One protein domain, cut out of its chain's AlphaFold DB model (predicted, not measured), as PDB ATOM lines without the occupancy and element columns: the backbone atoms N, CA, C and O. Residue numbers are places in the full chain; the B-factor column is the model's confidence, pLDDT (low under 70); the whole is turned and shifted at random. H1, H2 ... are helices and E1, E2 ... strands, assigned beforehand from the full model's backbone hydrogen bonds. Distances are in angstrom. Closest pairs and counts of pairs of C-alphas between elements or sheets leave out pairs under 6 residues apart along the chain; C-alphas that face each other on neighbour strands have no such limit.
ATOM      1  N   GLU A   2      21.176   9.752 -21.568       77.75
ATOM      2  CA  GLU A   2      21.413   8.309 -21.319       77.75
ATOM      3  C   GLU A   2      20.886   7.802 -19.966       77.75
ATOM      4  O   GLU A   2      20.335   6.714 -19.901       77.75
ATOM      5  N   ALA A   3      21.010   8.588 -18.890       79.25
ATOM      6  CA  ALA A   3      20.453   8.217 -17.587       79.25
ATOM      7  C   ALA A   3      18.913   8.149 -17.596       79.25
ATOM      8  O   ALA A   3      18.345   7.256 -16.984       79.25
ATOM      9  N   LEU A   4      18.252   9.050 -18.337       79.50
ATOM     10  CA  LEU A   4      16.797   9.038 -18.511       79.50
ATOM     11  C   LEU A   4      16.361   7.805 -19.315       79.50
ATOM     12  O   LEU A   4      15.387   7.157 -18.971       79.50
ATOM     13  N   ALA A   5      17.119   7.435 -20.348       83.12
ATOM     14  CA  ALA A   5      16.814   6.270 -21.177       83.12
ATOM     15  C   ALA A   5      16.878   4.930 -20.418       83.12
ATOM     16  O   ALA A   5      16.404   3.925 -20.929       83.12
ATOM     17  N   LYS A   6      17.459   4.896 -19.210       83.69
ATOM     18  CA  LYS A   6      17.483   3.700 -18.351       83.69
ATOM     19  C   LYS A   6      16.229   3.528 -17.496       83.69
ATOM     20  O   LYS A   6      16.027   2.448 -16.958       83.69
ATOM     21  N   ILE A   7      15.433   4.585 -17.343       86.00
ATOM     22  CA  ILE A   7      14.266   4.631 -16.450       86.00
ATOM     23  C   ILE A   7      12.944   4.787 -17.208       86.00
ATOM     24  O   ILE A   7      11.903   4.967 -16.587       86.00
ATOM     25  N   VAL A   8      12.986   4.758 -18.540       90.06
ATOM     26  CA  VAL A   8      11.803   4.814 -19.403       90.06
ATOM     27  C   VAL A   8      11.817   3.637 -20.361       90.06
ATOM     28  O   VAL A   8      12.883   3.227 -20.822       90.06
ATOM     29  N   ASP A   9      10.635   3.142 -20.713       92.56
ATOM     30  CA  ASP A   9      10.496   2.094 -21.726       92.56
ATOM     31  C   ASP A   9      10.746   2.631 -23.144       92.56
ATOM     32  O   ASP A   9      11.313   1.940 -23.992       92.56
ATOM     33  N   GLU A  10      10.350   3.881 -23.412       93.25
ATOM     34  CA  GLU A  10      10.529   4.532 -24.711       93.25
ATOM     35  C   GLU A  10      10.928   6.001 -24.558       93.25
ATOM     36  O   GLU A  10      10.346   6.757 -23.780       93.25
ATOM     37  N   ALA A  11      11.920   6.420 -25.345       93.38
ATOM     38  CA  ALA A  11      12.379   7.801 -25.410       93.38
ATOM     39  C   ALA A  11      12.079   8.410 -26.787       93.38
ATOM     40  O   ALA A  11      12.491   7.882 -27.825       93.38
ATOM     41  N   HIS A  12      11.413   9.566 -26.790       94.19
ATOM     42  CA  HIS A  12      11.176  10.384 -27.980       94.19
ATOM     43  C   HIS A  12      11.949  11.695 -27.876       94.19
ATOM     44  O   HIS A  12      11.709  12.499 -26.978       94.19
ATOM     45  N   ILE A  13      12.865  11.921 -28.815       94.75
ATOM     46  CA  ILE A  13      13.764  13.075 -28.829       94.75
ATOM     47  C   ILE A  13      13.309  14.012 -29.944       94.75
ATOM     48  O   ILE A  13      13.497  13.731 -31.127       94.75
ATOM     49  N   VAL A  14      12.687  15.131 -29.572       95.31
ATOM     50  CA  VAL A  14      12.227  16.143 -30.529       95.31
ATOM     51  C   VAL A  14      13.229  17.287 -30.567       95.31
ATOM     52  O   VAL A  14      13.451  17.952 -29.560       95.31
ATOM     53  N   VAL A  15      13.818  17.530 -31.734       95.38
ATOM     54  CA  VAL A  15      14.846  18.554 -31.926       95.38
ATOM     55  C   VAL A  15      14.265  19.728 -32.703       95.38
ATOM     56  O   VAL A  15      13.776  19.574 -33.824       95.38
ATOM     57  N   ASN A  16      14.339  20.916 -32.106       94.88
ATOM     58  CA  ASN A  16      13.914  22.175 -32.713       94.88
ATOM     59  C   ASN A  16      15.014  22.748 -33.621       94.88
ATOM     60  O   ASN A  16      15.661  23.738 -33.284       94.88
ATOM     61  N   GLY A  17      15.224  22.129 -34.777       94.44
ATOM     62  CA  GLY A  17      16.180  22.578 -35.779       94.44
ATOM     63  C   GLY A  17      16.732  21.433 -36.613       94.44
ATOM     64  O   GLY A  17      16.112  20.379 -36.758       94.44
ATOM     65  N   GLU A  18      17.921  21.665 -37.152       95.25
ATOM     66  CA  GLU A  18      18.670  20.698 -37.944       95.25
ATOM     67  C   GLU A  18      19.835  20.138 -37.127       95.25
ATOM     68  O   GLU A  18      20.398  20.818 -36.267       95.25
ATOM     69  N   LEU A  19      20.209  18.897 -37.422       95.81
ATOM     70  CA  LEU A  19      21.382  18.239 -36.867       95.81
ATOM     71  C   LEU A  19      22.198  17.618 -37.991       95.81
ATOM     72  O   LEU A  19      21.666  17.271 -39.047       95.81
ATOM     73  N   SER A  20      23.495  17.442 -37.745       97.62
ATOM     74  CA  SER A  20      24.312  16.610 -38.620       97.62
ATOM     75  C   SER A  20      23.825  15.158 -38.568       97.62
ATOM     76  O   SER A  20      23.314  14.698 -37.546       97.62
ATOM     77  N   GLN A  21      24.038  14.407 -39.649       97.12
ATOM     78  CA  GLN A  21      23.693  12.984 -39.694       97.12
ATOM     79  C   GLN A  21      24.363  12.196 -38.553       97.12
ATOM     80  O   GLN A  21      23.725  11.360 -37.922       97.12
ATOM     81  N   SER A  22      25.618  12.520 -38.221       97.69
ATOM     82  CA  SER A  22      26.335  11.891 -37.107       97.69
ATOM     83  C   SER A  22      25.715  12.178 -35.737       97.69
ATOM     84  O   SER A  22      25.762  11.322 -34.853       97.69
ATOM     85  N   ASP A  23      25.131  13.363 -35.542       96.81
ATOM     86  CA  ASP A  23      24.454  13.701 -34.286       96.81
ATOM     87  C   ASP A  23      23.100  12.996 -34.182       96.81
ATOM     88  O   ASP A  23      22.760  12.489 -33.112       96.81
ATOM     89  N   VAL A  24      22.360  12.893 -35.293       97.25
ATOM     90  CA  VAL A  24      21.119  12.105 -35.356       97.25
ATOM     91  C   VAL A  24      21.406  10.647 -35.008       97.25
ATOM     92  O   VAL A  24      20.810  10.126 -34.071       97.25
ATOM     93  N   GLU A  25      22.395  10.025 -35.652       97.19
ATOM     94  CA  GLU A  25      22.798   8.638 -35.382       97.19
ATOM     95  C   GLU A  25      23.240   8.416 -33.930       97.19
ATOM     96  O   GLU A  25      23.096   7.324 -33.374       97.19
ATOM     97  N   ARG A  26      23.809   9.440 -33.285       95.81
ATOM     98  CA  ARG A  26      24.165   9.372 -31.867       95.81
ATOM     99  C   ARG A  26      22.925   9.389 -30.976       95.81
ATOM    100  O   ARG A  26      22.883   8.628 -30.013       95.81
ATOM    101  N   LEU A  27      21.948  10.239 -31.278       94.88
ATOM    102  CA  LEU A  27      20.700  10.343 -30.520       94.88
ATOM    103  C   LEU A  27      19.778   9.139 -30.748       94.88
ATOM    104  O   LEU A  27      19.128   8.692 -29.807       94.88
ATOM    105  N   GLU A  28      19.784   8.555 -31.946       95.69
ATOM    106  CA  GLU A  28      19.004   7.354 -32.281       95.69
ATOM    107  C   GLU A  28      19.408   6.118 -31.467       95.69
ATOM    108  O   GLU A  28      18.606   5.207 -31.283       95.69
ATOM    109  N   LYS A  29      20.621   6.102 -30.901       94.38
ATOM    110  CA  LYS A  29      21.045   5.071 -29.934       94.38
ATOM    111  C   LYS A  29      20.333   5.180 -28.586       94.38
ATOM    112  O   LYS A  29      20.399   4.245 -27.795       94.38
ATOM    113  N   ILE A  30      19.723   6.330 -28.305       92.19
ATOM    114  CA  ILE A  30      19.049   6.645 -27.044       92.19
ATOM    115  C   ILE A  30      17.529   6.565 -27.221       92.19
ATOM    116  O   ILE A  30      16.843   6.055 -26.342       92.19
ATOM    117  N   GLY A  31      16.995   7.073 -28.332       93.25
ATOM    118  CA  GLY A  31      15.556   7.106 -28.575       93.25
ATOM    119  C   GLY A  31      15.189   7.557 -29.983       93.25
ATOM    120  O   GLY A  31      16.044   7.920 -30.786       93.25
ATOM    121  N   LYS A  32      13.892   7.561 -30.294       94.94
ATOM    122  CA  LYS A  32      13.390   7.962 -31.612       94.94
ATOM    123  C   LYS A  32      13.548   9.468 -31.809       94.94
ATOM    124  O   LYS A  32      12.917  10.251 -31.099       94.94
ATOM    125  N   VAL A  33      14.329   9.866 -32.811       96.25
ATOM    126  CA  VAL A  33      14.607  11.275 -33.113       96.25
ATOM    127  C   VAL A  33      13.570  11.840 -34.085       96.25
ATOM    128  O   VAL A  33      13.145  11.186 -35.034       96.25
ATOM    129  N   THR A  34      13.122  13.071 -33.849       96.06
ATOM    130  CA  THR A  34      12.271  13.833 -34.768       96.06
ATOM    131  C   THR A  34      12.794  15.257 -34.867       96.06
ATOM    132  O   THR A  34      12.795  15.987 -33.879       96.06
ATOM    133  N   LEU A  35      13.217  15.659 -36.064       96.62
ATOM    134  CA  LEU A  35      13.615  17.035 -36.354       96.62
ATOM    135  C   LEU A  35      12.383  17.855 -36.752       96.62
ATOM    136  O   LEU A  35      11.502  17.363 -37.461       96.62
ATOM    137  N   ARG A  36      12.310  19.106 -36.302       95.81
ATOM    138  CA  ARG A  36      11.231  20.039 -36.651       95.81
ATOM    139  C   ARG A  36      11.735  21.473 -36.718       95.81
ATOM    140  O   ARG A  36      12.733  21.819 -36.098       95.81
ATOM    141  N   GLU A  37      10.992  22.332 -37.409       94.81
ATOM    142  CA  GLU A  37      11.243  23.773 -37.378       94.81
ATOM    143  C   GLU A  37      11.170  24.320 -35.945       94.81
ATOM    144  O   GLU A  37      10.275  23.958 -35.170       94.81
ATOM    145  N   ASN A  38      12.061  25.258 -35.617       93.44
ATOM    146  CA  ASN A  38      12.061  25.944 -34.328       93.44
ATOM    147  C   ASN A  38      10.946  27.005 -34.252       93.44
ATOM    148  O   ASN A  38      11.187  28.212 -34.244       93.44
ATOM    149  N   LYS A  39       9.694  26.542 -34.237       92.25
ATOM    150  CA  LYS A  39       8.493  27.375 -34.119       92.25
ATOM    151  C   LYS A  39       7.662  26.935 -32.924       92.25
ATOM    152  O   LYS A  39       7.340  25.754 -32.793       92.25
ATOM    153  N   GLY A  40       7.283  27.892 -32.077       86.94
ATOM    154  CA  GLY A  40       6.557  27.626 -30.830       86.94
ATOM    155  C   GLY A  40       7.414  26.982 -29.732       86.94
ATOM    156  O   GLY A  40       6.858  26.513 -28.741       86.94
ATOM    157  N   TYR A  41       8.741  26.976 -29.922       88.12
ATOM    158  CA  TYR A  41       9.753  26.567 -28.946       88.12
ATOM    159  C   TYR A  41       9.474  25.183 -28.331       88.12
ATOM    160  O   TYR A  41       8.936  24.290 -28.994       88.12
ATOM    161  N   ASP A  42       9.866  24.991 -27.077       87.94
ATOM    162  CA  ASP A  42       9.875  23.693 -26.398       87.94
ATOM    163  C   ASP A  42       8.463  23.140 -26.185       87.94
ATOM    164  O   ASP A  42       8.210  21.955 -26.389       87.94
ATOM    165  N   VAL A  43       7.494  24.011 -25.891       89.38
ATOM    166  CA  VAL A  43       6.090  23.608 -25.718       89.38
ATOM    167  C   VAL A  43       5.523  23.016 -27.011       89.38
ATOM    168  O   VAL A  43       4.811  22.009 -26.987       89.38
ATOM    169  N   ALA A  44       5.864  23.594 -28.168       92.69
ATOM    170  CA  ALA A  44       5.460  23.028 -29.451       92.69
ATOM    171  C   ALA A  44       6.187  21.712 -29.771       92.69
ATOM    172  O   ALA A  44       5.602  20.862 -30.446       92.69
ATOM    173  N   ALA A  45       7.413  21.522 -29.275       94.12
ATOM    174  CA  ALA A  45       8.138  20.259 -29.393       94.12
ATOM    175  C   ALA A  45       7.461  19.144 -28.580       94.12
ATOM    176  O   ALA A  45       7.180  18.082 -29.138       94.12
ATOM    177  N   PHE A  46       7.086  19.409 -27.322       93.62
ATOM    178  CA  PHE A  46       6.314  18.461 -26.509       93.62
ATOM    179  C   PHE A  46       4.988  18.101 -27.172       93.62
ATOM    180  O   PHE A  46       4.671  16.924 -27.336       93.62
ATOM    181  N   ARG A  47       4.241  19.108 -27.646       94.75
ATOM    182  CA  ARG A  47       2.993  18.877 -28.381       94.75
ATOM    183  C   ARG A  47       3.212  17.993 -29.609       94.75
ATOM    184  O   ARG A  47       2.408  17.100 -29.854       94.75
ATOM    185  N   ALA A  48       4.265  18.236 -30.389       95.06
ATOM    186  CA  ALA A  48       4.577  17.425 -31.561       95.06
ATOM    187  C   ALA A  48       4.893  15.971 -31.178       95.06
ATOM    188  O   ALA A  48       4.355  15.060 -31.800       95.06
ATOM    189  N   GLY A  49       5.692  15.751 -30.129       94.81
ATOM    190  CA  GLY A  49       5.995  14.412 -29.611       94.81
ATOM    191  C   GLY A  49       4.741  13.653 -29.173       94.81
ATOM    192  O   GLY A  49       4.504  12.542 -29.640       94.81
ATOM    193  N   ILE A  50       3.891  14.291 -28.362       95.25
ATOM    194  CA  ILE A  50       2.624  13.724 -27.869       95.25
ATOM    195  C   ILE A  50       1.697  13.350 -29.031       95.25
ATOM    196  O   ILE A  50       1.152  12.247 -29.068       95.25
ATOM    197  N   LEU A  51       1.525  14.252 -30.002       95.25
ATOM    198  CA  LEU A  51       0.657  14.003 -31.155       95.25
ATOM    199  C   LEU A  51       1.206  12.907 -32.076       95.25
ATOM    200  O   LEU A  51       0.420  12.135 -32.618       95.25
ATOM    201  N   ASN A  52       2.529  12.826 -32.238       93.69
ATOM    202  CA  ASN A  52       3.175  11.790 -33.042       93.69
ATOM    203  C   ASN A  52       3.098  10.406 -32.390       93.69
ATOM    204  O   ASN A  52       2.985   9.411 -33.106       93.69
ATOM    205  N   LEU A  53       3.188  10.329 -31.057       93.62
ATOM    206  CA  LEU A  53       2.986   9.082 -30.320       93.62
ATOM    207  C   LEU A  53       1.521   8.634 -30.415       93.62
ATOM    208  O   LEU A  53       1.245   7.470 -30.701       93.62
ATOM    209  N   GLY A  54       0.599   9.587 -30.278       95.06
ATOM    210  CA  GLY A  54      -0.832   9.375 -30.445       95.06
ATOM    211  C   GLY A  54      -1.514   8.847 -29.184       95.06
ATOM    212  O   GLY A  54      -0.907   8.220 -28.319       95.06
ATOM    213  N   GLN A  55      -2.818   9.113 -29.082       93.88
ATOM    214  CA  GLN A  55      -3.601   8.849 -27.873       93.88
ATOM    215  C   GLN A  55      -3.660   7.366 -27.492       93.88
ATOM    216  O   GLN A  55      -3.619   7.055 -26.308       93.88
ATOM    217  N   GLU A  56      -3.776   6.462 -28.466       95.56
ATOM    218  CA  GLU A  56      -3.890   5.031 -28.165       95.56
ATOM    219  C   GLU A  56      -2.601   4.483 -27.561       95.56
ATOM    220  O   GLU A  56      -2.660   3.862 -26.506       95.56
ATOM    221  N   ARG A  57      -1.441   4.826 -28.137       94.06
ATOM    222  CA  ARG A  57      -0.149   4.422 -27.571       94.06
ATOM    223  C   ARG A  57       0.094   5.050 -26.206       94.06
ATOM    224  O   ARG A  57       0.576   4.375 -25.316       94.06
ATOM    225  N   LEU A  58      -0.279   6.317 -26.002       93.56
ATOM    226  CA  LEU A  58      -0.122   6.980 -24.700       93.56
ATOM    227  C   LEU A  58      -0.832   6.248 -23.551       93.56
ATOM    228  O   LEU A  58      -0.365   6.331 -22.423       93.56
ATOM    229  N   LYS A  59      -1.929   5.529 -23.824       94.44
ATOM    230  CA  LYS A  59      -2.648   4.731 -22.814       94.44
ATOM    231  C   LYS A  59      -1.915   3.449 -22.410       94.44
ATOM    232  O   LYS A  59      -2.338   2.805 -21.458       94.44
ATOM    233  N   GLU A  60      -0.886   3.050 -23.154       95.69
ATOM    234  CA  GLU A  60      -0.092   1.847 -22.875       95.69
ATOM    235  C   GLU A  60       1.006   2.103 -21.833       95.69
ATOM    236  O   GLU A  60       1.594   1.146 -21.339       95.69
ATOM    237  N   TYR A  61       1.269   3.369 -21.486       92.88
ATOM    238  CA  TYR A  61       2.279   3.758 -20.501       92.88
ATOM    239  C   TYR A  61       1.622   4.242 -19.210       92.88
ATOM    240  O   TYR A  61       0.611   4.947 -19.239       92.88
ATOM    241  N   ASP A  62       2.254   3.938 -18.079       90.81
ATOM    242  CA  ASP A  62       1.798   4.409 -16.770       90.81
ATOM    243  C   ASP A  62       2.089   5.904 -16.553       90.81
ATOM    244  O   ASP A  62       1.366   6.588 -15.828       90.81
ATOM    245  N   GLN A  63       3.155   6.428 -17.175       90.56
ATOM    246  CA  GLN A  63       3.606   7.811 -17.007       90.56
ATOM    247  C   GLN A  63       4.149   8.408 -18.311       90.56
ATOM    248  O   GLN A  63       4.807   7.738 -19.103       90.56
ATOM    249  N   LEU A  64       3.925   9.714 -18.496       92.19
ATOM    250  CA  LEU A  64       4.535  10.521 -19.554       92.19
ATOM    251  C   LEU A  64       5.468  11.561 -18.932       92.19
ATOM    252  O   LEU A  64       5.027  12.436 -18.189       92.19
ATOM    253  N   LEU A  65       6.745  11.509 -19.301       90.06
ATOM    254  CA  LEU A  65       7.749  12.464 -18.841       90.06
ATOM    255  C   LEU A  65       8.015  13.522 -19.908       90.06
ATOM    256  O   LEU A  65       8.377  13.205 -21.041       90.06
ATOM    257  N   LEU A  66       7.872  14.790 -19.527       90.88
ATOM    258  CA  LEU A  66       8.195  15.934 -20.374       90.88
ATOM    259  C   LEU A  66       9.478  16.580 -19.866       90.88
ATOM    260  O   LEU A  66       9.506  17.175 -18.791       90.88
ATOM    261  N   VAL A  67      10.546  16.415 -20.641       86.88
ATOM    262  CA  VAL A  67      11.914  16.702 -20.215       86.88
ATOM    263  C   VAL A  67      12.579  17.609 -21.242       86.88
ATOM    264  O   VAL A  67      12.656  17.256 -22.419       86.88
ATOM    265  N   ASN A  68      13.050  18.777 -20.811       85.69
ATOM    266  CA  ASN A  68      13.871  19.655 -21.647       85.69
ATOM    267  C   ASN A  68      15.323  19.126 -21.735       85.69
ATOM    268  O   ASN A  68      15.734  18.305 -20.917       85.69
ATOM    269  N   ASP A  69      16.117  19.560 -22.713       77.75
ATOM    270  CA  ASP A  69      17.532  19.177 -22.829       77.75
ATOM    271  C   ASP A  69      18.450  19.984 -21.891       77.75
ATOM    272  O   ASP A  69      19.544  19.524 -21.552       77.75
ATOM    273  N   THR A  70      17.977  21.128 -21.391       68.62
ATOM    274  CA  THR A  70      18.694  22.029 -20.472       68.62
ATOM    275  C   THR A  70      18.626  21.558 -19.010       68.62
ATOM    276  O   THR A  70      18.449  22.339 -18.078       68.62
ATOM    277  N   ASN A  71      18.774  20.256 -18.782       62.56
ATOM    278  CA  ASN A  71      18.761  19.691 -17.435       62.56
ATOM    279  C   ASN A  71      20.158  19.751 -16.822       62.56
ATOM    280  O   ASN A  71      21.053  18.996 -17.216       62.56
ATOM    281  N   ILE A  72      20.338  20.602 -15.813       54.91
ATOM    282  CA  ILE A  72      21.498  20.557 -14.912       54.91
ATOM    283  C   ILE A  72      21.140  19.606 -13.764       54.91
ATOM    284  O   ILE A  72      21.141  20.021 -12.618       54.91
ATOM    285  N   GLY A  73      20.816  18.362 -14.144       57.88
ATOM    286  CA  GLY A  73      20.554  17.139 -13.376       57.88
ATOM    287  C   GLY A  73      19.950  17.211 -11.960       57.88
ATOM    288  O   GLY A  73      20.299  18.055 -11.139       57.88
ATOM    289  N   PRO A  74      19.236  16.158 -11.529       55.22
ATOM    290  CA  PRO A  74      19.138  15.929 -10.103       55.22
ATOM    291  C   PRO A  74      20.529  15.555  -9.571       55.22
ATOM    292  O   PRO A  74      21.186  14.641 -10.068       55.22
ATOM    293  N   PHE A  75      20.963  16.201  -8.485       66.56
ATOM    294  CA  PHE A  75      22.138  15.791  -7.688       66.56
ATOM    295  C   PHE A  75      21.984  14.390  -7.048       66.56
ATOM    296  O   PHE A  75      22.857  13.936  -6.309       66.56
ATOM    297  N   LYS A  76      20.850  13.723  -7.292       68.75
ATOM    298  CA  LYS A  76      20.475  12.388  -6.832       68.75
ATOM    299  C   LYS A  76      20.252  11.468  -8.025       68.75
ATOM    300  O   LYS A  76      19.849  11.903  -9.098       68.75
ATOM    301  N   ASP A  77      20.463  10.184  -7.781       81.62
ATOM    302  CA  ASP A  77      20.168   9.124  -8.732       81.62
ATOM    303  C   ASP A  77      18.686   9.139  -9.167       81.62
ATOM    304  O   ASP A  77      17.782   9.242  -8.333       81.62
ATOM    305  N   LEU A  78      18.450   9.065 -10.481       80.19
ATOM    306  CA  LEU A  78      17.109   9.149 -11.062       80.19
ATOM    307  C   LEU A  78      16.246   7.938 -10.685       80.19
ATOM    308  O   LEU A  78      15.076   8.129 -10.372       80.19
ATOM    309  N   GLU A  79      16.796   6.723 -10.618       83.25
ATOM    310  CA  GLU A  79      16.028   5.527 -10.222       83.25
ATOM    311  C   GLU A  79      15.451   5.691  -8.806       83.25
ATOM    312  O   GLU A  79      14.300   5.345  -8.528       83.25
ATOM    313  N   THR A  80      16.217   6.317  -7.909       84.81
ATOM    314  CA  THR A  80      15.758   6.640  -6.548       84.81
ATOM    315  C   THR A  80      14.607   7.652  -6.543       84.81
ATOM    316  O   THR A  80      13.667   7.535  -5.752       84.81
ATOM    317  N   VAL A  81      14.665   8.669  -7.408       84.50
ATOM    318  CA  VAL A  81      13.589   9.665  -7.534       84.50
ATOM    319  C   VAL A  81      12.313   8.998  -8.047       84.50
ATOM    320  O   VAL A  81      11.263   9.152  -7.427       84.50
ATOM    321  N   PHE A  82      12.416   8.220  -9.123       84.81
ATOM    322  CA  PHE A  82      11.275   7.578  -9.773       84.81
ATOM    323  C   PHE A  82      10.610   6.528  -8.880       84.81
ATOM    324  O   PHE A  82       9.414   6.626  -8.626       84.81
ATOM    325  N   SER A  83      11.387   5.642  -8.252       85.50
ATOM    326  CA  SER A  83      10.849   4.654  -7.298       85.50
ATOM    327  C   SER A  83      10.100   5.283  -6.113       85.50
ATOM    328  O   SER A  83       9.133   4.716  -5.603       85.50
ATOM    329  N   THR A  84      10.502   6.484  -5.678       86.50
ATOM    330  CA  THR A  84       9.787   7.223  -4.627       86.50
ATOM    331  C   THR A  84       8.412   7.691  -5.105       86.50
ATOM    332  O   THR A  84       7.461   7.702  -4.319       86.50
ATOM    333  N   ILE A  85       8.303   8.112  -6.364       87.62
ATOM    334  CA  ILE A  85       7.053   8.611  -6.937       87.62
ATOM    335  C   ILE A  85       6.123   7.470  -7.339       87.62
ATOM    336  O   ILE A  85       4.939   7.566  -7.041       87.62
ATOM    337  N   ASP A  86       6.649   6.368  -7.875       85.12
ATOM    338  CA  ASP A  86       5.860   5.186  -8.257       85.12
ATOM    339  C   ASP A  86       5.078   4.590  -7.076       85.12
ATOM    340  O   ASP A  86       4.022   3.987  -7.242       85.12
ATOM    341  N   SER A  87       5.564   4.798  -5.848       84.31
ATOM    342  CA  SER A  87       4.860   4.393  -4.625       84.31
ATOM    343  C   SER A  87       3.641   5.261  -4.267       84.31
ATOM    344  O   SER A  87       2.924   4.953  -3.311       84.31
ATOM    345  N   LYS A  88       3.401   6.362  -4.990       88.25
ATOM    346  CA  LYS A  88       2.367   7.359  -4.695       88.25
ATOM    347  C   LYS A  88       1.297   7.369  -5.784       88.25
ATOM    348  O   LYS A  88       1.588   7.277  -6.966       88.25
ATOM    349  N   SER A  89       0.045   7.571  -5.381       89.81
ATOM    350  CA  SER A  89      -1.064   7.805  -6.313       89.81
ATOM    351  C   SER A  89      -1.168   9.306  -6.601       89.81
ATOM    352  O   SER A  89      -1.740  10.050  -5.805       89.81
ATOM    353  N   LEU A  90      -0.532   9.758  -7.687       91.12
ATOM    354  CA  LEU A  90      -0.470  11.162  -8.111       91.12
ATOM    355  C   LEU A  90      -0.811  11.288  -9.599       91.12
ATOM    356  O   LEU A  90      -0.333  10.491 -10.399       91.12
ATOM    357  N   ASP A  91      -1.564  12.327  -9.967       90.75
ATOM    358  CA  ASP A  91      -1.842  12.650 -11.377       90.75
ATOM    359  C   ASP A  91      -0.702  13.453 -12.031       90.75
ATOM    360  O   ASP A  91      -0.446  13.325 -13.226       90.75
ATOM    361  N   PHE A  92      -0.009  14.293 -11.250       90.69
ATOM    362  CA  PHE A  92       1.095  15.140 -11.711       90.69
ATOM    363  C   PHE A  92       2.189  15.239 -10.651       90.69
ATOM    364  O   PHE A  92       1.908  15.330  -9.454       90.69
ATOM    365  N   TRP A  93       3.441  15.280 -11.098       90.06
ATOM    366  CA  TRP A  93       4.599  15.498 -10.242       90.06
ATOM    367  C   TRP A  93       5.747  16.133 -11.032       90.06
ATOM    368  O   TRP A  93       5.772  16.104 -12.260       90.06
ATOM    369  N   GLY A  94       6.704  16.709 -10.313       87.94
ATOM    370  CA  GLY A  94       7.979  17.132 -10.875       87.94
ATOM    371  C   GLY A  94       9.008  17.349  -9.777       87.94
ATOM    372  O   GLY A  94       8.683  17.324  -8.588       87.94
ATOM    373  N   VAL A  95      10.264  17.507 -10.180       83.19
ATOM    374  CA  VAL A  95      11.400  17.604  -9.250       83.19
ATOM    375  C   VAL A  95      11.672  19.030  -8.777       83.19
ATOM    376  O   VAL A  95      12.336  19.221  -7.760       83.19
ATOM    377  N   SER A  96      11.153  20.021  -9.500       83.19
ATOM    378  CA  SER A  96      11.438  21.438  -9.312       83.19
ATOM    379  C   SER A  96      10.146  22.261  -9.287       83.19
ATOM    380  O   SER A  96       9.211  22.047 -10.067       83.19
ATOM    381  N   LEU A  97      10.103  23.198  -8.340       86.81
ATOM    382  CA  LEU A  97       9.005  24.132  -8.136       86.81
ATOM    383  C   LEU A  97       9.400  25.487  -8.718       86.81
ATOM    384  O   LEU A  97      10.386  26.086  -8.295       86.81
ATOM    385  N   GLY A  98       8.622  25.973  -9.677       87.94
ATOM    386  CA  GLY A  98       8.728  27.334 -10.170       87.94
ATOM    387  C   GLY A  98       7.973  28.256  -9.229       87.94
ATOM    388  O   GLY A  98       6.765  28.110  -9.081       87.94
ATOM    389  N   GLU A  99       8.672  29.198  -8.605       91.81
ATOM    390  CA  GLU A  99       8.056  30.198  -7.733       91.81
ATOM    391  C   GLU A  99       7.235  31.222  -8.534       91.81
ATOM    392  O   GLU A  99       7.387  31.368  -9.753       91.81
ATOM    393  N   ILE A 100       6.384  31.967  -7.821       94.50
ATOM    394  CA  ILE A 100       5.624  33.087  -8.378       94.50
ATOM    395  C   ILE A 100       6.586  34.140  -8.938       94.50
ATOM    396  O   ILE A 100       7.474  34.617  -8.233       94.50
ATOM    397  N   GLN A 101       6.375  34.552 -10.187       93.75
ATOM    398  CA  GLN A 101       7.224  35.532 -10.867       93.75
ATOM    399  C   GLN A 101       6.404  36.648 -11.526       93.75
ATOM    400  O   GLN A 101       5.257  36.423 -11.923       93.75
ATOM    401  N   PRO A 102       6.978  37.854 -11.697       94.88
ATOM    402  CA  PRO A 102       6.380  38.887 -12.536       94.88
ATOM    403  C   PRO A 102       6.170  38.384 -13.968       94.88
ATOM    404  O   PRO A 102       7.040  37.715 -14.529       94.88
ATOM    405  N   ASP A 103       5.038  38.732 -14.586       93.31
ATOM    406  CA  ASP A 103       4.812  38.411 -15.995       93.31
ATOM    407  C   ASP A 103       5.640  39.339 -16.893       93.31
ATOM    408  O   ASP A 103       5.243  40.455 -17.220       93.31
ATOM    409  N   PHE A 104       6.806  38.854 -17.311       89.12
ATOM    410  CA  PHE A 104       7.674  39.552 -18.256       89.12
ATOM    411  C   PHE A 104       7.187  39.451 -19.710       89.12
ATOM    412  O   PHE A 104       7.676  40.183 -20.569       89.12
ATOM    413  N   THR A 105       6.254  38.541 -20.004       86.69
ATOM    414  CA  THR A 105       5.702  38.359 -21.353       86.69
ATOM    415  C   THR A 105       4.552  39.324 -21.627       86.69
ATOM    416  O   THR A 105       4.323  39.689 -22.777       86.69
ATOM    417  N   GLY A 106       3.828  39.732 -20.580       91.38
ATOM    418  CA  GLY A 106       2.586  40.500 -20.678       91.38
ATOM    419  C   GLY A 106       1.428  39.716 -21.308       91.38
ATOM    420  O   GLY A 106       0.419  40.311 -21.680       91.38
ATOM    421  N   LEU A 107       1.585  38.400 -21.486       88.50
ATOM    422  CA  LEU A 107       0.612  37.515 -22.130       88.50
ATOM    423  C   LEU A 107      -0.111  36.617 -21.126       88.50
ATOM    424  O   LEU A 107      -1.061  35.926 -21.504       88.50
ATOM    425  N   ASN A 108       0.333  36.578 -19.870       90.38
ATOM    426  CA  ASN A 108      -0.252  35.695 -18.879       90.38
ATOM    427  C   ASN A 108      -1.600  36.269 -18.400       90.38
ATOM    428  O   ASN A 108      -1.635  37.393 -17.894       90.38
ATOM    429  N   PRO A 109      -2.718  35.519 -18.493       92.12
ATOM    430  CA  PRO A 109      -4.035  36.013 -18.079       92.12
ATOM    431  C   PRO A 109      -4.120  36.373 -16.590       92.12
ATOM    432  O   PRO A 109      -5.001  37.135 -16.200       92.12
ATOM    433  N   PHE A 110      -3.219  35.849 -15.756       93.12
ATOM    434  CA  PHE A 110      -3.156  36.180 -14.335       93.12
ATOM    435  C   PHE A 110      -2.422  37.505 -14.060       93.12
ATOM    436  O   PHE A 110      -2.510  38.025 -12.951       93.12
ATOM    437  N   GLY A 111      -1.695  38.059 -15.038       95.31
ATOM    438  CA  GLY A 111      -0.818  39.225 -14.855       95.31
ATOM    439  C   GLY A 111       0.471  38.929 -14.074       95.31
ATOM    440  O   GLY A 111       1.247  39.836 -13.782       95.31
ATOM    441  N   TYR A 112       0.700  37.663 -13.731       95.31
ATOM    442  CA  TYR A 112       1.914  37.127 -13.120       95.31
ATOM    443  C   TYR A 112       2.055  35.652 -13.519       95.31
ATOM    444  O   TYR A 112       1.088  35.025 -13.950       95.31
ATOM    445  N   ILE A 113       3.247  35.081 -13.379       92.94
ATOM    446  CA  ILE A 113       3.461  33.642 -13.551       92.94
ATOM    447  C   ILE A 113       3.198  32.972 -12.196       92.94
ATOM    448  O   ILE A 113       3.914  33.280 -11.240       92.94
ATOM    449  N   PRO A 114       2.174  32.106 -12.071       92.94
ATOM    450  CA  PRO A 114       1.880  31.427 -10.817       92.94
ATOM    451  C   PRO A 114       2.930  30.370 -10.488       92.94
ATOM    452  O   PRO A 114       3.750  29.992 -11.328       92.94
ATOM    453  N   GLU A 115       2.859  29.862  -9.262       93.31
ATOM    454  CA  GLU A 115       3.600  28.664  -8.890       93.31
ATOM    455  C   GLU A 115       3.228  27.495  -9.819       93.31
ATOM    456  O   GLU A 115       2.052  27.304 -10.147       93.31
ATOM    457  N   HIS A 116       4.224  26.746 -10.289       89.88
ATOM    458  CA  HIS A 116       4.028  25.651 -11.242       89.88
ATOM    459  C   HIS A 116       5.143  24.604 -11.156       89.88
ATOM    460  O   HIS A 116       6.238  24.871 -10.666       89.88
ATOM    461  N   ILE A 117       4.875  23.407 -11.678       88.25
ATOM    462  CA  ILE A 117       5.902  22.379 -11.881       88.25
ATOM    463  C   ILE A 117       6.753  22.781 -13.087       88.25
ATOM    464  O   ILE A 117       6.207  23.060 -14.158       88.25
ATOM    465  N   GLN A 118       8.077  22.808 -12.934       83.38
ATOM    466  CA  GLN A 118       8.972  23.113 -14.050       83.38
ATOM    467  C   GLN A 118       9.298  21.851 -14.859       83.38
ATOM    468  O   GLN A 118       9.334  20.739 -14.339       83.38
TER     469      GLN A 118
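This is residues 2 to 118 of the 121 residues of a protein of Streptococcus sp. HSISB1 (UniProt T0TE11). With little regular structure, the domain is a small core of two parallel strands, E1 and E2, between H1 and H2, while H4 sits apart and residues 87 to 118 fold back on themselves in short antiparallel pairings. The printed part has 117 residues, 44 in named elements, in the order E1 H1 E2 H2 H3 H4, class mixed. It is only just loose, close to compact, with radius of gyration of the C-alphas 16.2 A and spans 43 by 38 by 33 A.

E1, residues 12 to 16, begins at C-alpha 12 (11.176, 10.384, -27.980). H1 is 21 to 28, E2 32 to 36, H2 41 to 53 (18.8 A), H3 55 to 58. H4, 78 to 86 (12.3 A), ends at C-alpha 86 (5.860, 5.186, -8.257).

E1, H1 and E2 form a strand-helix-strand unit, parallel neighbour strands joined through a helix, with a right-handed crossover. N 13 and O 32 are 2.8 A apart, within hydrogen-bond range. The closest C-alphas of E1 and H2, Val 14 and Ala 45, are 5.9 A apart; those of H1 and E2, Leu 27 and Val 33, 6.7 A. H2 and H3 are close but not clearly touching, Ile 50 to Leu 58 at 7.9 A between C-alphas. H4 is apart from H3. Every O i to N i+4 pair is within range in H1, H2 and H4; H3 is too short for one.

The C-alphas farthest apart, Ser 22 and Gly 111, are 44.5 A apart. The printed part has no cut; the link H3 to H4 is long. Residues 70 to 76 have pLDDT under 70.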